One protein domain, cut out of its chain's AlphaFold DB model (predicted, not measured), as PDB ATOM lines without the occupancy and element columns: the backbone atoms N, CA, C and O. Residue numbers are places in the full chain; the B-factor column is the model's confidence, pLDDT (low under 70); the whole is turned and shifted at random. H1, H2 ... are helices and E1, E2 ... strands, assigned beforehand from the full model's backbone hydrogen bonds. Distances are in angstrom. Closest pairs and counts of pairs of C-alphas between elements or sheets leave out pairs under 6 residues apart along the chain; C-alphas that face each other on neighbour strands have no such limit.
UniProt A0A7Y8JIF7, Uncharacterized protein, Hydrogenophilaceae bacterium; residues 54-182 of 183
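AT A GLANCE: This is residues 54 to 182 of the 183 residues of an uncharacterized protein of Hydrogenophilaceae bacterium (UniProt A0A7Y8JIF7). One long helix, H5, stands in the middle, with the long helix H6 folded back beside it and H7 along it as well, while four short helices, H1 to H4, gather on the other side of H5. A small two-stranded hairpin, E1 and E2, lies between H6 and H7 along the chain and makes one end of the longest axis, with the loop round Ser 94 at the other. The printed part has 129 residues, with named elements in the order H1 H2 H3 H4 H5 H6 E1 E2 H7; the sheet E1 - E2 is antiparallel. The class is mostly helix, though under half of the residues are in named elements. The whole is compact, with a radius of gyration of the C-alphas of 13.9 A and spans of 43 by 32 by 22 A.

IN THESE COORDINATES: H1, residues 59 to 63, begins at C-alpha 59 (32.814, -52.799, 9.061). H2 is residues 71 to 74, H3 residues 77 to 80 and H4 residues 103 to 107. H5, residues 121 to 134, is 20.2 A long and begins at C-alpha 121 (29.747, -43.486, 8.980). H6, residues 145 to 158, is 20.0 A long. E1 is residues 161 to 164 and E2 residues 167 to 169. H7, residues 171 to 180, is 14.3 A long and ends at C-alpha 180 (19.762, -53.453, 9.819).

HOW THE PARTS SIT: H5 is the hub and touches four helices. With residues 124 to 128 alone it touches H1, the closest C-alphas being those of Pro 59 and Ala 128, 4.9 A apart. With residues 123 to 128 alone it touches H4, closest at the C-alphas of Met 107 and Arg 124, 4.3 A. H5 and H6 touch as a helical hairpin, opposite ways at a shallow tilt of 16 degrees, closest at the C-alphas of Leu 130 and Glu 145, 6.4 A. H5 and H7 touch and run the same way at a tilt of 37 degrees, only just steep, closest at the C-alphas of Val 122 and Val 175, 5.5 A. H6 and H7 are only just apart, at 8.1 A. H4 also touches H1 and H2; H3 is close to H4 but not clearly touching, with the C-alphas of Tyr 77 and Cys 103 4.8 A apart. E1 and E2 form a hairpin, with N 161 and O 169 at 2.9 A and N 169 and O 161 at 2.8 A, within hydrogen-bond range. The closest C-alphas of H6 and E1 are those of Phe 155 and Cys 161, 4.8 A apart. In H1, H4, H5, H6 and H7 every O i to N i+4 pair is within hydrogen-bond range; H2 and H3 are too short for such a pair.

THE WHOLE: The C-alphas farthest apart, those of Ser 94 and Gly 166, are 43.2 A apart. The printed part has no cut. The links H3 to H4 and H4 to H5 are long, with 22 and 13 residues. The mean pLDDT of the printed part is 76.4; it is under 70 in 27 residues, among them 90 to 99 and 110 to 120.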
ATOM      1  N   CYS A  54      19.909 -61.984   5.731       75.00
ATOM      2  CA  CYS A  54      21.328 -61.649   5.591       75.00
ATOM      3  C   CYS A  54      22.113 -62.035   6.827       75.00
ATOM      4  O   CYS A  54      21.631 -61.977   7.955       75.00
ATOM      5  N   SER A  55      23.375 -62.342   6.572       79.25
ATOM      6  CA  SER A  55      24.422 -62.523   7.567       79.25
ATOM      7  C   SER A  55      25.478 -61.422   7.428       79.25
ATOM      8  O   SER A  55      26.674 -61.687   7.552       79.25
ATOM      9  N   GLY A  56      25.038 -60.194   7.110       82.19
ATOM     10  CA  GLY A  56      25.922 -59.061   6.849       82.19
ATOM     11  C   GLY A  56      26.881 -58.830   8.012       82.19
ATOM     12  O   GLY A  56      26.493 -58.904   9.174       82.19
ATOM     13  N   LYS A  57      28.147 -58.562   7.710       86.88
ATOM     14  CA  LYS A  57      29.175 -58.298   8.712       86.88
ATOM     15  C   LYS A  57      29.386 -56.797   8.894       86.88
ATOM     16  O   LYS A  57      29.342 -56.060   7.901       86.88
ATOM     17  N   PRO A  58      29.601 -56.332  10.139       86.12
ATOM     18  CA  PRO A  58      29.896 -54.934  10.395       86.12
ATOM     19  C   PRO A  58      31.268 -54.559   9.817       86.12
ATOM     20  O   PRO A  58      32.125 -55.429   9.641       86.12
ATOM     21  N   PRO A  59      31.531 -53.267   9.582       85.56
ATOM     22  CA  PRO A  59      32.814 -52.799   9.061       85.56
ATOM     23  C   PRO A  59      34.012 -53.259   9.898       85.56
ATOM     24  O   PRO A  59      35.028 -53.668   9.348       85.56
ATOM     25  N   SER A  60      33.864 -53.285  11.227       86.12
ATOM     26  CA  SER A  60      34.907 -53.751  12.148       86.12
ATOM     27  C   SER A  60      35.337 -55.200  11.898       86.12
ATOM     28  O   SER A  60      36.501 -55.521  12.106       86.12
ATOM     29  N   HIS A  61      34.439 -56.065  11.414       88.56
ATOM     30  CA  HIS A  61      34.778 -57.441  11.041       88.56
ATOM     31  C   HIS A  61      35.695 -57.486   9.817       88.56
ATOM     32  O   HIS A  61      36.618 -58.288   9.767       88.56
ATOM     33  N   TRP A  62      35.459 -56.618   8.835       87.06
ATOM     34  CA  TRP A  62      36.286 -56.538   7.634       87.06
ATOM     35  C   TRP A  62      37.638 -55.875   7.911       87.06
ATOM     36  O   TRP A  62      38.634 -56.226   7.288       87.06
ATOM     37  N   CYS A  63      37.706 -54.975   8.892       83.94
ATOM     38  CA  CYS A  63      38.955 -54.343   9.315       83.94
ATOM     39  C   CYS A  63      39.958 -55.321   9.949       83.94
ATOM     40  O   CYS A  63      41.165 -55.111   9.816       83.94
ATOM     41  N   THR A  64      39.492 -56.389  10.609       87.06
ATOM     42  CA  THR A  64      40.380 -57.417  11.187       87.06
ATOM     43  C   THR A  64      40.925 -58.386  10.143       87.06
ATOM     44  O   THR A  64      41.847 -59.148  10.435       87.06
ATOM     45  N   LYS A  65      40.380 -58.358   8.923       86.50
ATOM     46  CA  LYS A  65      40.804 -59.236   7.843       86.50
ATOM     47  C   LYS A  65      42.105 -58.765   7.216       86.50
ATOM     48  O   LYS A  65      42.407 -57.571   7.084       86.50
ATOM     49  N   SER A  66      42.908 -59.753   6.859       83.12
ATOM     50  CA  SER A  66      44.131 -59.546   6.113       83.12
ATOM     51  C   SER A  66      43.803 -59.257   4.648       83.12
ATOM     52  O   SER A  66      42.794 -59.704   4.098       83.12
ATOM     53  N   ASP A  67      44.684 -58.521   3.988       80.06
ATOM     54  CA  ASP A  67      44.442 -58.106   2.608       80.06
ATOM     55  C   ASP A  67      44.604 -59.257   1.598       80.06
ATOM     56  O   ASP A  67      44.306 -59.091   0.419       80.06
ATOM     57  N   TRP A  68      45.136 -60.406   2.031       78.12
ATOM     58  CA  TRP A  68      45.212 -61.617   1.211       78.12
ATOM     59  C   TRP A  68      43.908 -62.428   1.279       78.12
ATOM     60  O   TRP A  68      43.542 -63.050   0.288       78.12
ATOM     61  N   GLU A  69      43.181 -62.379   2.403       82.88
ATOM     62  CA  GLU A  69      41.824 -62.940   2.528       82.88
ATOM     63  C   GLU A  69      40.799 -62.093   1.763       82.88
ATOM     64  O   GLU A  69      39.815 -62.616   1.234       82.88
ATOM     65  N   CYS A  70      41.029 -60.777   1.712       83.31
ATOM     66  CA  CYS A  70      40.158 -59.831   1.032       83.31
ATOM     67  C   CYS A  70      40.950 -58.787   0.233       83.31
ATOM     68  O   CYS A  70      41.257 -57.710   0.756       83.31
ATOM     69  N   PRO A  71      41.278 -59.077  -1.042       84.06
ATOM     70  CA  PRO A  71      42.006 -58.156  -1.916       84.06
ATOM     71  C   PRO A  71      41.302 -56.805  -2.096       84.06
ATOM     72  O   PRO A  71      41.953 -55.770  -2.234       84.06
ATOM     73  N   GLU A  72      39.970 -56.787  -2.035       84.81
ATOM     74  CA  GLU A  72      39.128 -55.592  -2.104       84.81
ATOM     75  C   GLU A  72      39.435 -54.563  -1.013       84.81
ATOM     76  O   GLU A  72      39.184 -53.374  -1.218       84.81
ATOM     77  N   LEU A  73      40.016 -54.988   0.114       83.56
ATOM     78  CA  LEU A  73      40.448 -54.089   1.183       83.56
ATOM     79  C   LEU A  73      41.538 -53.117   0.729       83.56
ATOM     80  O   LEU A  73      41.546 -51.987   1.211       83.56
ATOM     81  N   LYS A  74      42.409 -53.539  -0.200       83.56
ATOM     82  CA  LYS A  74      43.522 -52.747  -0.761       83.56
ATOM     83  C   LYS A  74      43.121 -51.856  -1.927       83.56
ATOM     84  O   LYS A  74      43.887 -50.974  -2.309       83.56
ATOM     85  N   VAL A  75      41.966 -52.111  -2.533       83.88
ATOM     86  CA  VAL A  75      41.496 -51.318  -3.671       83.88
ATOM     87  C   VAL A  75      41.200 -49.903  -3.185       83.88
ATOM     88  O   VAL A  75      40.681 -49.719  -2.078       83.88
ATOM     89  N   CYS A  76      41.541 -48.900  -3.998       83.31
ATOM     90  CA  CYS A  76      41.183 -47.527  -3.684       83.31
ATOM     91  C   CYS A  76      39.664 -47.424  -3.556       83.31
ATOM     92  O   CYS A  76      38.919 -47.884  -4.424       83.31
ATOM     93  N   TYR A  77      39.198 -46.781  -2.487       82.50
ATOM     94  CA  TYR A  77      37.771 -46.586  -2.261       82.50
ATOM     95  C   TYR A  77      37.110 -45.907  -3.467       82.50
ATOM     96  O   TYR A  77      36.033 -46.307  -3.910       82.50
ATOM     97  N   HIS A  78      37.802 -44.931  -4.060       79.56
ATOM     98  CA  HIS A  78      37.307 -44.175  -5.202       79.56
ATOM     99  C   HIS A  78      37.358 -44.901  -6.554       79.56
ATOM    100  O   HIS A  78      36.751 -44.411  -7.505       79.56
ATOM    101  N   ASP A  79      37.971 -46.086  -6.630       84.38
ATOM    102  CA  ASP A  79      37.834 -46.972  -7.797       84.38
ATOM    103  C   ASP A  79      36.476 -47.689  -7.811       84.38
ATOM    104  O   ASP A  79      36.012 -48.142  -8.857       84.38
ATOM    105  N   LYS A  80      35.832 -47.817  -6.644       84.44
ATOM    106  CA  LYS A  80      34.508 -48.439  -6.495       84.44
ATOM    107  C   LYS A  80      33.408 -47.406  -6.313       84.44
ATOM    108  O   LYS A  80      32.356 -47.512  -6.933       84.44
ATOM    109  N   PHE A  81      33.664 -46.388  -5.505       83.94
ATOM    110  CA  PHE A  81      32.691 -45.386  -5.102       83.94
ATOM    111  C   PHE A  81      33.065 -44.017  -5.666       83.94
ATOM    112  O   PHE A  81      34.121 -43.467  -5.349       83.94
ATOM    113  N   LYS A  82      32.199 -43.416  -6.489       82.75
ATOM    114  CA  LYS A  82      32.514 -42.112  -7.087       82.75
ATOM    115  C   LYS A  82      32.755 -41.045  -6.019       82.75
ATOM    116  O   LYS A  82      32.139 -41.046  -4.955       82.75
ATOM    117  N   ARG A  83      33.659 -40.119  -6.338       80.19
ATOM    118  CA  ARG A  83      33.838 -38.867  -5.596       80.19
ATOM    119  C   ARG A  83      32.627 -37.965  -5.816       80.19
ATOM    120  O   ARG A  83      32.139 -37.884  -6.941       80.19
ATOM    121  N   GLY A  84      32.212 -37.242  -4.782       73.94
ATOM    122  CA  GLY A  84      31.237 -36.162  -4.920       73.94
ATOM    123  C   GLY A  84      31.459 -35.048  -3.905       73.94
ATOM    124  O   GLY A  84      32.378 -35.111  -3.087       73.94
ATOM    125  N   THR A  85      30.614 -34.024  -3.978       73.81
ATOM    126  CA  THR A  85      30.675 -32.819  -3.139       73.81
ATOM    127  C   THR A  85      30.555 -33.134  -1.648       73.81
ATOM    128  O   THR A  85      31.217 -32.492  -0.841       73.81
ATOM    129  N   TYR A  86      29.749 -34.138  -1.289       69.38
ATOM    130  CA  TYR A  86      29.443 -34.479   0.107       69.38
ATOM    131  C   TYR A  86      30.312 -35.609   0.674       69.38
ATOM    132  O   TYR A  86      30.504 -35.687   1.885       69.38
ATOM    133  N   CYS A  87      30.890 -36.453  -0.188       71.62
ATOM    134  CA  CYS A  87      31.838 -37.491   0.220       71.62
ATOM    135  C   CYS A  87      33.025 -37.509  -0.737       71.62
ATOM    136  O   CYS A  87      32.996 -38.099  -1.823       71.62
ATOM    137  N   ASN A  88      34.099 -36.871  -0.295       73.19
ATOM    138  CA  ASN A  88      35.400 -36.956  -0.930       73.19
ATOM    139  C   ASN A  88      36.406 -37.338   0.147       73.19
ATOM    140  O   ASN A  88      36.782 -36.506   0.977       73.19
ATOM    141  N   TYR A  89      36.789 -38.613   0.162       71.19
ATOM    142  CA  TYR A  89      37.907 -39.066   0.970       71.19
ATOM    143  C   TYR A  89      39.164 -38.621   0.223       71.19
ATOM    144  O   TYR A  89      39.293 -38.881  -0.976       71.19
ATOM    145  N   GLY A  90      40.008 -37.850   0.916       61.59
ATOM    146  CA  GLY A  90      41.048 -36.991   0.342       61.59
ATOM    147  C   GLY A  90      41.813 -37.535  -0.873       61.59
ATOM    148  O   GLY A  90      41.927 -38.734  -1.132       61.59
ATOM    149  N   THR A  91      42.363 -36.622  -1.666       58.78
ATOM    150  CA  THR A  91      43.248 -36.972  -2.780       58.78
ATOM    151  C   THR A  91      44.618 -37.440  -2.285       58.78
ATOM    152  O   THR A  91      44.953 -37.290  -1.113       58.78
ATOM    153  N   LYS A  92      45.389 -38.042  -3.201       53.22
ATOM    154  CA  LYS A  92      46.772 -38.517  -3.036       53.22
ATOM    155  C   LYS A  92      47.558 -37.643  -2.040       53.22
ATOM    156  O   LYS A  92      47.954 -36.533  -2.381       53.22
ATOM    157  N   THR A  93      47.793 -38.137  -0.828       52.28
ATOM    158  CA  THR A  93      48.791 -37.559   0.082       52.28
ATOM    159  C   THR A  93      50.025 -38.454   0.090       52.28
ATOM    160  O   THR A  93      49.966 -39.615  -0.324       52.28
ATOM    161  N   SER A  94      51.146 -37.943   0.595       46.75
ATOM    162  CA  SER A  94      52.386 -38.704   0.805       46.75
ATOM    163  C   SER A  94      52.197 -39.976   1.649       46.75
ATOM    164  O   SER A  94      53.035 -40.866   1.580       46.75
ATOM    165  N   TYR A  95      51.086 -40.097   2.384       53.50
ATOM    166  CA  TYR A  95      50.723 -41.286   3.158       53.50
ATOM    167  C   TYR A  95      50.057 -42.399   2.315       53.50
ATOM    168  O   TYR A  95      50.218 -43.570   2.634       53.50
ATOM    169  N   TYR A  96      49.348 -42.072   1.222       55.31
ATOM    170  CA  TYR A  96      48.546 -43.037   0.433       55.31
ATOM    171  C   TYR A  96      49.088 -43.325  -0.978       55.31
ATOM    172  O   TYR A  96      48.518 -44.122  -1.728       55.31
ATOM    173  N   GLY A  97      50.177 -42.665  -1.379       55.66
ATOM    174  CA  GLY A  97      50.744 -42.814  -2.718       55.66
ATOM    175  C   GLY A  97      49.766 -42.407  -3.830       55.66
ATOM    176  O   GLY A  97      48.862 -41.591  -3.644       55.66
ATOM    177  N   GLN A  98      49.949 -42.969  -5.026       55.50
ATOM    178  CA  GLN A  98      49.195 -42.571  -6.220       55.50
ATOM    179  C   GLN A  98      47.700 -42.927  -6.195       55.50
ATOM    180  O   GLN A  98      46.977 -42.452  -7.073       55.50
ATOM    181  N   ASN A  99      47.232 -43.706  -5.220       62.47
ATOM    182  CA  ASN A  99      45.913 -44.329  -5.279       62.47
ATOM    183  C   ASN A  99      44.896 -43.693  -4.318       62.47
ATOM    184  O   ASN A  99      43.710 -43.765  -4.598       62.47
ATOM    185  N   GLY A 100      45.312 -42.961  -3.278       73.94
ATOM    186  CA  GLY A 100      44.378 -42.429  -2.271       73.94
ATOM    187  C   GLY A 100      43.932 -43.501  -1.261       73.94
ATOM    188  O   GLY A 100      44.520 -44.581  -1.234       73.94
ATOM    189  N   PRO A 101      42.941 -43.210  -0.401       78.88
ATOM    190  CA  PRO A 101      42.554 -44.109   0.686       78.88
ATOM    191  C   PRO A 101      41.938 -45.417   0.186       78.88
ATOM    192  O   PRO A 101      41.097 -45.421  -0.718       78.88
ATOM    193  N   THR A 102      42.335 -46.530   0.799       83.75
ATOM    194  CA  THR A 102      41.795 -47.860   0.485       83.75
ATOM    195  C   THR A 102      40.418 -48.100   1.126       83.75
ATOM    196  O   THR A 102      39.940 -47.321   1.956       83.75
ATOM    197  N   CYS A 103      39.733 -49.185   0.763       82.94
ATOM    198  CA  CYS A 103      38.482 -49.556   1.436       82.94
ATOM    199  C   CYS A 103      38.688 -49.826   2.936       82.94
ATOM    200  O   CYS A 103      37.847 -49.440   3.749       82.94
ATOM    201  N   LYS A 104      39.806 -50.459   3.313       84.00
ATOM    202  CA  LYS A 104      40.147 -50.761   4.716       84.00
ATOM    203  C   LYS A 104      40.335 -49.503   5.547       84.00
ATOM    204  O   LYS A 104      39.783 -49.365   6.634       84.00
ATOM    205  N   ASP A 105      41.077 -48.582   4.969       81.00
ATOM    206  CA  ASP A 105      41.339 -47.240   5.449       81.00
ATOM    207  C   ASP A 105      40.030 -46.496   5.782       81.00
ATOM    208  O   ASP A 105      39.810 -46.080   6.927       81.00
ATOM    209  N   VAL A 106      39.118 -46.379   4.809       80.62
ATOM    210  CA  VAL A 106      37.814 -45.722   5.017       80.62
ATOM    211  C   VAL A 106      37.003 -46.446   6.095       80.62
ATOM    212  O   VAL A 106      36.370 -45.795   6.930       80.62
ATOM    213  N   MET A 107      37.062 -47.780   6.146       83.31
ATOM    214  CA  MET A 107      36.334 -48.548   7.156       83.31
ATOM    215  C   MET A 107      36.884 -48.397   8.580       83.31
ATOM    216  O   MET A 107      36.098 -48.350   9.528       83.31
ATOM    217  N   ASN A 108      38.201 -48.249   8.742       79.38
ATOM    218  CA  ASN A 108      38.839 -47.958  10.030       79.38
ATOM    219  C   ASN A 108      38.488 -46.565  10.570       79.38
ATOM    220  O   ASN A 108      38.839 -46.229  11.699       79.38
ATOM    221  N   GLY A 109      37.798 -45.740   9.778       71.50
ATOM    222  CA  GLY A 109      37.414 -44.397  10.178       71.50
ATOM    223  C   GLY A 109      38.605 -43.448  10.307       71.50
ATOM    224  O   GLY A 109      38.534 -42.458  11.028       71.50
ATOM    225  N   GLN A 110      39.700 -43.734   9.600       64.44
ATOM    226  CA  GLN A 110      40.918 -42.921   9.630       64.44
ATOM    227  C   GLN A 110      40.811 -41.655   8.750       64.44
ATOM    228  O   GLN A 110      41.792 -40.930   8.601       64.44
ATOM    229  N   PHE A 111      39.632 -41.365   8.173       62.41
ATOM    230  CA  PHE A 111      39.463 -40.358   7.119       62.41
ATOM    231  C   PHE A 111      38.359 -39.366   7.391       62.41
ATOM    232  O   PHE A 111      37.246 -39.724   7.763       62.41
ATOM    233  N   TRP A 112      38.672 -38.117   7.081       57.84
ATOM    234  CA  TRP A 112      37.744 -37.005   7.089       57.84
ATOM    235  C   TRP A 112      37.167 -36.835   5.679       57.84
ATOM    236  O   TRP A 112      37.930 -36.666   4.724       57.84
ATOM    237  N   SER A 113      35.842 -36.893   5.527       57.09
ATOM    238  CA  SER A 113      35.198 -36.396   4.308       57.09
ATOM    239  C   SER A 113      35.153 -34.869   4.374       57.09
ATOM    240  O   SER A 113      34.901 -34.289   5.431       57.09
ATOM    241  N   ASN A 114      35.452 -34.196   3.262       52.16
ATOM    242  CA  ASN A 114      35.480 -32.734   3.219       52.16
ATOM    243  C   ASN A 114      34.093 -32.168   3.614       52.16
ATOM    244  O   ASN A 114      33.135 -32.346   2.871       52.16
ATOM    245  N   GLY A 115      33.981 -31.547   4.797       48.62
ATOM    246  CA  GLY A 115      32.738 -30.935   5.299       48.62
ATOM    247  C   GLY A 115      32.049 -31.608   6.498       48.62
ATOM    248  O   GLY A 115      31.167 -30.987   7.087       48.62
ATOM    249  N   THR A 116      32.462 -32.802   6.939       46.09
ATOM    250  CA  THR A 116      31.892 -33.441   8.145       46.09
ATOM    251  C   THR A 116      32.984 -33.829   9.121       46.09
ATOM    252  O   THR A 116      33.869 -34.615   8.803       46.09
ATOM    253  N   ALA A 117      32.922 -33.270  10.330       42.78
ATOM    254  CA  ALA A 117      33.801 -33.690  11.403       42.78
ATOM    255  C   ALA A 117      33.457 -35.108  11.849       42.78
ATOM    256  O   ALA A 117      32.330 -35.328  12.292       42.78
ATOM    257  N   LYS A 118      34.462 -35.999  11.798       50.12
ATOM    258  CA  LYS A 118      34.462 -37.453  12.094       50.12
ATOM    259  C   LYS A 118      34.389 -38.334  10.840       50.12
ATOM    260  O   LYS A 118      33.867 -37.889   9.820       50.12
ATOM    261  N   PRO A 119      34.908 -39.578  10.904       53.16
ATOM    262  CA  PRO A 119      34.742 -40.531   9.819       53.16
ATOM    263  C   PRO A 119      33.287 -40.628   9.408       53.16
ATOM    264  O   PRO A 119      32.426 -40.874  10.254       53.16
ATOM    265  N   ASP A 120      33.036 -40.413   8.120       65.44
ATOM    266  CA  ASP A 120      31.704 -40.514   7.550       65.44
ATOM    267  C   ASP A 120      31.204 -41.951   7.771       65.44
ATOM    268  O   ASP A 120      31.736 -42.894   7.166       65.44
ATOM    269  N   PRO A 121      30.220 -42.151   8.669       72.81
ATOM    270  CA  PRO A 121      29.747 -43.486   8.980       72.81
ATOM    271  C   PRO A 121      29.137 -44.138   7.735       72.81
ATOM    272  O   PRO A 121      29.205 -45.355   7.607       72.81
ATOM    273  N   VAL A 122      28.630 -43.352   6.776       78.44
ATOM    274  CA  VAL A 122      28.039 -43.854   5.534       78.44
ATOM    275  C   VAL A 122      29.082 -44.573   4.699       78.44
ATOM    276  O   VAL A 122      28.858 -45.716   4.321       78.44
ATOM    277  N   GLY A 123      30.244 -43.961   4.450       78.94
ATOM    278  CA  GLY A 123      31.267 -44.577   3.601       78.94
ATOM    279  C   GLY A 123      31.799 -45.888   4.157       78.94
ATOM    280  O   GLY A 123      31.976 -46.853   3.408       78.94
ATOM    281  N   ARG A 124      31.978 -45.941   5.480       82.88
ATOM    282  CA  ARG A 124      32.359 -47.156   6.198       82.88
ATOM    283  C   ARG A 124      31.298 -48.249   6.050       82.88
ATOM    284  O   ARG A 124      31.636 -49.379   5.701       82.88
ATOM    285  N   GLU A 125      30.032 -47.927   6.306       83.62
ATOM    286  CA  GLU A 125      28.947 -48.903   6.179       83.62
ATOM    287  C   GLU A 125      28.724 -49.333   4.714       83.62
ATOM    288  O   GLU A 125      28.436 -50.500   4.447       83.62
ATOM    289  N   CYS A 126      28.903 -48.432   3.745       85.12
ATOM    290  CA  CYS A 126      28.807 -48.725   2.315       85.12
ATOM    291  C   CYS A 126      29.929 -49.657   1.837       85.12
ATOM    292  O   CYS A 126      29.638 -50.614   1.119       85.12
ATOM    293  N   ALA A 127      31.181 -49.449   2.266       86.31
ATOM    294  CA  ALA A 127      32.269 -50.391   1.980       86.31
ATOM    295  C   ALA A 127      31.985 -51.776   2.573       86.31
ATOM    296  O   ALA A 127      32.087 -52.777   1.866       86.31
ATOM    297  N   ALA A 128      31.554 -51.836   3.836       86.94
ATOM    298  CA  ALA A 128      31.185 -53.099   4.469       86.94
ATOM    299  C   ALA A 128      30.032 -53.794   3.727       86.94
ATOM    300  O   ALA A 128      30.065 -55.004   3.523       86.94
ATOM    301  N   THR A 129      29.034 -53.036   3.271       85.56
ATOM    302  CA  THR A 129      27.888 -53.566   2.517       85.56
ATOM    303  C   THR A 129      28.313 -54.104   1.153       85.56
ATOM    304  O   THR A 129      27.864 -55.179   0.763       85.56
ATOM    305  N   LEU A 130      29.228 -53.426   0.454       87.38
ATOM    306  CA  LEU A 130      29.795 -53.920  -0.801       87.38
ATOM    307  C   LEU A 130      30.528 -55.254  -0.605       87.38
ATOM    308  O   LEU A 130      30.317 -56.189  -1.377       87.38
ATOM    309  N   LEU A 131      31.344 -55.367   0.449       87.50
ATOM    310  CA  LEU A 131      32.015 -56.622   0.801       87.50
ATOM    311  C   LEU A 131      31.002 -57.707   1.170       87.50
ATOM    312  O   LEU A 131      31.087 -58.828   0.680       87.50
ATOM    313  N   ASN A 132      29.978 -57.367   1.948       86.62
ATOM    314  CA  ASN A 132      28.919 -58.306   2.300       86.62
ATOM    315  C   ASN A 132      28.176 -58.848   1.067       86.62
ATOM    316  O   ASN A 132      27.823 -60.024   1.053       86.62
ATOM    317  N   ILE A 133      27.955 -58.029   0.033       84.81
ATOM    318  CA  ILE A 133      27.357 -58.475  -1.235       84.81
ATOM    319  C   ILE A 133      28.321 -59.406  -1.981       84.81
ATOM    320  O   ILE A 133      27.928 -60.490  -2.407       84.81
ATOM    321  N   LYS A 134      29.595 -59.018  -2.103       84.12
ATOM    322  CA  LYS A 134      30.614 -59.790  -2.834       84.12
ATOM    323  C   LYS A 134      30.899 -61.161  -2.226       84.12
ATOM    324  O   LYS A 134      31.023 -62.137  -2.956       84.12
ATOM    325  N   TYR A 135      30.981 -61.232  -0.902       84.25
ATOM    326  CA  TYR A 135      31.255 -62.466  -0.163       84.25
ATOM    327  C   TYR A 135      29.984 -63.283   0.139       84.25
ATOM    328  O   TYR A 135      30.049 -64.275   0.859       84.25
ATOM    329  N   GLY A 136      28.824 -62.887  -0.400       80.56
ATOM    330  CA  GLY A 136      27.577 -63.653  -0.293       80.56
ATOM    331  C   GLY A 136      26.881 -63.583   1.071       80.56
ATOM    332  O   GLY A 136      25.957 -64.350   1.330       80.56
ATOM    333  N   HIS A 137      27.280 -62.659   1.946       82.38
ATOM    334  CA  HIS A 137      26.609 -62.415   3.228       82.38
ATOM    335  C   HIS A 137      25.267 -61.694   3.068       82.38
ATOM    336  O   HIS A 137      24.353 -61.894   3.874       82.38
ATOM    337  N   ILE A 138      25.158 -60.849   2.039       81.12
ATOM    338  CA  ILE A 138      23.913 -60.220   1.605       81.12
ATOM    339  C   ILE A 138      23.578 -60.782   0.222       81.12
ATOM    340  O   ILE A 138      24.361 -60.605  -0.713       81.12
ATOM    341  N   PRO A 139      22.426 -61.443   0.060       75.56
ATOM    342  CA  PRO A 139      22.009 -61.933  -1.241       75.56
ATOM    343  C   PRO A 139      21.669 -60.767  -2.176       75.56
ATOM    344  O   PRO A 139      21.060 -59.767  -1.780       75.56
ATOM    345  N   SER A 140      22.015 -60.933  -3.451       71.44
ATOM    346  CA  SER A 140      21.793 -59.943  -4.513       71.44
ATOM    347  C   SER A 140      20.315 -59.588  -4.730       71.44
ATOM    348  O   SER A 140      20.013 -58.535  -5.290       71.44
ATOM    349  N   SER A 141      19.387 -60.419  -4.242       67.81
ATOM    350  CA  SER A 141      17.944 -60.145  -4.227       67.81
ATOM    351  C   SER A 141      17.559 -58.963  -3.327       67.81
ATOM    352  O   SER A 141      16.614 -58.239  -3.638       67.81
ATOM    353  N   VAL A 142      18.297 -58.729  -2.236       69.00
ATOM    354  CA  VAL A 142      18.063 -57.617  -1.298       69.00
ATOM    355  C   VAL A 142      18.750 -56.355  -1.801       69.00
ATOM    356  O   VAL A 142      18.127 -55.296  -1.918       69.00
ATOM    357  N   CYS A 143      20.045 -56.463  -2.097       75.88
ATOM    358  CA  CYS A 143      20.862 -55.358  -2.563       75.88
ATOM    359  C   CYS A 143      21.899 -55.863  -3.567       75.88
ATOM    360  O   CYS A 143      22.719 -56.723  -3.261       75.88
ATOM    361  N   THR A 144      21.864 -55.311  -4.775       81.94
ATOM    362  CA  THR A 144      22.894 -55.513  -5.802       81.94
ATOM    363  C   THR A 144      23.962 -54.429  -5.691       81.94
ATOM    364  O   THR A 144      23.618 -53.290  -5.365       81.94
ATOM    365  N   GLU A 145      25.199 -54.722  -6.103       82.94
ATOM    366  CA  GLU A 145      26.285 -53.730  -6.204       82.94
ATOM    367  C   GLU A 145      25.843 -52.472  -6.969       82.94
ATOM    368  O   GLU A 145      25.994 -51.363  -6.467       82.94
ATOM    369  N   THR A 146      25.169 -52.627  -8.113       82.94
ATOM    370  CA  THR A 146      24.666 -51.496  -8.910       82.94
ATOM    371  C   THR A 146      23.737 -50.576  -8.118       82.94
ATOM    372  O   THR A 146      23.909 -49.363  -8.146       82.94
ATOM    373  N   LYS A 147      22.773 -51.134  -7.372       81.19
ATOM    374  CA  LYS A 147      21.854 -50.349  -6.530       81.19
ATOM    375  C   LYS A 147      22.594 -49.587  -5.432       81.19
ATOM    376  O   LYS A 147      22.282 -48.422  -5.203       81.19
ATOM    377  N   LEU A 148      23.570 -50.222  -4.780       85.44
ATOM    378  CA  LEU A 148      24.387 -49.572  -3.753       85.44
ATOM    379  C   LEU A 148      25.204 -48.415  -4.344       85.44
ATOM    380  O   LEU A 148      25.240 -47.332  -3.766       85.44
ATOM    381  N   LEU A 149      25.812 -48.620  -5.515       87.31
ATOM    382  CA  LEU A 149      26.595 -47.597  -6.208       87.31
ATOM    383  C   LEU A 149      25.731 -46.434  -6.707       87.31
ATOM    384  O   LEU A 149      26.154 -45.285  -6.614       87.31
ATOM    385  N   THR A 150      24.517 -46.693  -7.198       86.06
ATOM    386  CA  THR A 150      23.567 -45.628  -7.558       86.06
ATOM    387  C   THR A 150      23.175 -44.809  -6.334       86.06
ATOM    388  O   THR A 150      23.259 -43.585  -6.377       86.06
ATOM    389  N   LEU A 151      22.833 -45.470  -5.225       83.31
ATOM    390  CA  LEU A 151      22.474 -44.804  -3.973       83.31
ATOM    391  C   LEU A 151      23.630 -43.951  -3.428       83.31
ATOM    392  O   LEU A 151      23.422 -42.820  -2.991       83.31
ATOM    393  N   TRP A 152      24.858 -44.465  -3.519       85.69
ATOM    394  CA  TRP A 152      26.068 -43.711  -3.206       85.69
ATOM    395  C   TRP A 152      26.238 -42.488  -4.115       85.69
ATOM    396  O   TRP A 152      26.496 -41.384  -3.640       85.69
ATOM    397  N   ASN A 153      26.073 -42.649  -5.427       85.38
ATOM    398  CA  ASN A 153      26.212 -41.543  -6.374       85.38
ATOM    399  C   ASN A 153      25.192 -40.428  -6.103       85.38
ATOM    400  O   ASN A 153      25.546 -39.256  -6.189       85.38
ATOM    401  N   GLU A 154      23.953 -40.762  -5.747       84.44
ATOM    402  CA  GLU A 154      22.958 -39.761  -5.344       84.44
ATOM    403  C   GLU A 154      23.388 -39.034  -4.069       84.44
ATOM    404  O   GLU A 154      23.486 -37.805  -4.060       84.44
ATOM    405  N   PHE A 155      23.750 -39.794  -3.031       83.06
ATOM    406  CA  PHE A 155      24.179 -39.242  -1.748       83.06
ATOM    407  C   PHE A 155      25.391 -38.314  -1.888       83.06
ATOM    408  O   PHE A 155      25.400 -37.208  -1.356       83.06
ATOM    409  N   THR A 156      26.395 -38.716  -2.661       79.81
ATOM    410  CA  THR A 156      27.627 -37.934  -2.831       79.81
ATOM    411  C   THR A 156      27.444 -36.650  -3.630       79.81
ATOM    412  O   THR A 156      28.196 -35.699  -3.412       79.81
ATOM    413  N   ASN A 157      26.453 -36.590  -4.525       81.06
ATOM    414  CA  ASN A 157      26.162 -35.395  -5.317       81.06
ATOM    415  C   ASN A 157      25.159 -34.456  -4.638       81.06
ATOM    416  O   ASN A 157      25.282 -33.244  -4.785       81.06
ATOM    417  N   GLN A 158      24.175 -34.996  -3.915       79.31
ATOM    418  CA  GLN A 158      23.036 -34.229  -3.393       79.31
ATOM    419  C   GLN A 158      23.022 -34.104  -1.860       79.31
ATOM    420  O   GLN A 158      22.272 -33.292  -1.323       79.31
ATOM    421  N   GLY A 159      23.816 -34.908  -1.146       74.94
ATOM    422  CA  GLY A 159      23.823 -35.001   0.320       74.94
ATOM    423  C   GLY A 159      22.691 -35.862   0.894       74.94
ATOM    424  O   GLY A 159      22.581 -36.023   2.110       74.94
ATOM    425  N   TYR A 160      21.843 -36.423   0.031       78.31
ATOM    426  CA  TYR A 160      20.774 -37.361   0.357       78.31
ATOM    427  C   TYR A 160      20.576 -38.332  -0.810       78.31
ATOM    428  O   TYR A 160      20.942 -38.029  -1.942       78.31
ATOM    429  N   CYS A 161      19.990 -39.491  -0.544       80.56
ATOM    430  CA  CYS A 161      19.532 -40.411  -1.583       80.56
ATOM    431  C   CYS A 161      18.022 -40.616  -1.486       80.56
ATOM    432  O   CYS A 161      17.421 -40.389  -0.433       80.56
ATOM    433  N   SER A 162      17.388 -41.013  -2.589       80.19
ATOM    434  CA  SER A 162      15.941 -41.225  -2.627       80.19
ATOM    435  C   SER A 162      15.633 -42.657  -3.060       80.19
ATOM    436  O   SER A 162      15.354 -42.915  -4.227       80.19
ATOM    437  N   PRO A 163      15.677 -43.631  -2.128       71.00
ATOM    438  CA  PRO A 163      15.413 -45.030  -2.472       71.00
ATOM    439  C   PRO A 163      13.957 -45.281  -2.885       71.00
ATOM    440  O   PRO A 163      13.644 -46.339  -3.432       71.00
ATOM    441  N   MET A 164      13.066 -44.328  -2.603       65.62
ATOM    442  CA  MET A 164      11.676 -44.301  -3.032       65.62
ATOM    443  C   MET A 164      11.275 -42.856  -3.328       65.62
ATOM    444  O   MET A 164      11.679 -41.948  -2.601       65.62
ATOM    445  N   ALA A 165      10.456 -42.652  -4.362       64.06
ATOM    446  CA  ALA A 165       9.965 -41.330  -4.736       64.06
ATOM    447  C   ALA A 165       9.339 -40.607  -3.529       64.06
ATOM    448  O   ALA A 165       8.460 -41.144  -2.857       64.06
ATOM    449  N   GLY A 166       9.814 -39.391  -3.250       67.88
ATOM    450  CA  GLY A 166       9.332 -38.563  -2.141       67.88
ATOM    451  C   GLY A 166       9.988 -38.838  -0.783       67.88
ATOM    452  O   GLY A 166       9.838 -38.023   0.124       67.88
ATOM    453  N   VAL A 167      10.764 -39.917  -0.636       77.75
ATOM    454  CA  VAL A 167      11.514 -40.219   0.592       77.75
ATOM    455  C   VAL A 167      12.969 -39.808   0.406       77.75
ATOM    456  O   VAL A 167      13.613 -40.221  -0.556       77.75
ATOM    457  N   LYS A 168      13.501 -39.010   1.334       81.06
ATOM    458  CA  LYS A 168      14.918 -38.630   1.371       81.06
ATOM    459  C   LYS A 168      15.604 -39.343   2.524       81.06
ATOM    460  O   LYS A 168      15.137 -39.259   3.656       81.06
ATOM    461  N   TRP A 169      16.697 -40.029   2.231       78.62
ATOM    462  CA  TRP A 169      17.585 -40.630   3.216       78.62
ATOM    463  C   TRP A 169      18.844 -39.798   3.330       78.62
ATOM    464  O   TRP A 169      19.542 -39.558   2.342       78.62
ATOM    465  N   TYR A 170      19.133 -39.385   4.554       83.06
ATOM    466  CA  TYR A 170      20.382 -38.723   4.890       83.06
ATOM    467  C   TYR A 170      21.365 -39.741   5.473       83.06
ATOM    468  O   TYR A 170      21.041 -40.917   5.657       83.06
ATOM    469  N   ALA A 171      22.569 -39.284   5.812       77.50
ATOM    470  CA  ALA A 171      23.648 -40.132   6.313       77.50
ATOM    471  C   ALA A 171      23.213 -41.118   7.419       77.50
ATOM    472  O   ALA A 171      23.518 -42.307   7.362       77.50
ATOM    473  N   ALA A 172      22.448 -40.642   8.407       78.12
ATOM    474  CA  ALA A 172      21.990 -41.469   9.521       78.12
ATOM    475  C   ALA A 172      21.037 -42.599   9.090       78.12
ATOM    476  O   ALA A 172      21.091 -43.689   9.659       78.12
ATOM    477  N   ASP A 173      20.183 -42.360   8.094       79.81
ATOM    478  CA  ASP A 173      19.217 -43.350   7.609       79.81
ATOM    479  C   ASP A 173      19.913 -44.436   6.794       79.81
ATOM    480  O   ASP A 173      19.626 -45.619   6.972       79.81
ATOM    481  N   ILE A 174      20.897 -44.045   5.976       79.31
ATOM    482  CA  ILE A 174      21.723 -44.985   5.211       79.31
ATOM    483  C   ILE A 174      22.488 -45.905   6.168       79.31
ATOM    484  O   ILE A 174      22.477 -47.122   6.000       79.31
ATOM    485  N   VAL A 175      23.093 -45.344   7.220       81.62
ATOM    486  CA  VAL A 175      23.807 -46.118   8.247       81.62
ATOM    487  C   VAL A 175      22.869 -47.083   8.966       81.62
ATOM    488  O   VAL A 175      23.189 -48.264   9.079       81.62
ATOM    489  N   LYS A 176      21.694 -46.618   9.412       82.19
ATOM    490  CA  LYS A 176      20.692 -47.478  10.063       82.19
ATOM    491  C   LYS A 176      20.231 -48.607   9.148       82.19
ATOM    492  O   LYS A 176      20.089 -49.740   9.604       82.19
ATOM    493  N   TRP A 177      20.016 -48.319   7.868       80.69
ATOM    494  CA  TRP A 177      19.645 -49.332   6.890       80.69
ATOM    495  C   TRP A 177      20.765 -50.370   6.715       80.69
ATOM    496  O   TRP A 177      20.508 -51.567   6.864       80.69
ATOM    497  N   CYS A 178      22.015 -49.942   6.521       81.12
ATOM    498  CA  CYS A 178      23.174 -50.836   6.439       81.12
ATOM    499  C   CYS A 178      23.330 -51.708   7.696       81.12
ATOM    500  O   CYS A 178      23.505 -52.920   7.591       81.12
ATOM    501  N   GLN A 179      23.185 -51.118   8.884       80.88
ATOM    502  CA  GLN A 179      23.230 -51.826  10.168       80.88
ATOM    503  C   GLN A 179      22.062 -52.801  10.355       80.88
ATOM    504  O   GLN A 179      22.207 -53.824  11.024       80.88
ATOM    505  N   SER A 180      20.902 -52.532   9.752       77.75
ATOM    506  CA  SER A 180      19.762 -53.453   9.819       77.75
ATOM    507  C   SER A 180      20.022 -54.764   9.067       77.75
ATOM    508  O   SER A 180      19.468 -55.796   9.437       77.75
ATOM    509  N   MET A 181      20.915 -54.744   8.071       76.19
ATOM    510  CA  MET A 181      21.359 -55.931   7.331       76.19
ATOM    511  C   MET A 181      22.522 -56.671   8.012       76.19
ATOM    512  O   MET A 181      22.886 -57.765   7.578       76.19
ATOM    513  N   GLN A 182      23.120 -56.083   9.054       78.88
ATOM    514  CA  GLN A 182      24.236 -56.674   9.792       78.88
ATOM    515  C   GLN A 182      23.734 -57.588  10.916       78.88
ATOM    516  O   GLN A 182      22.802 -57.225  11.642       78.88
TER     517      GLN A 182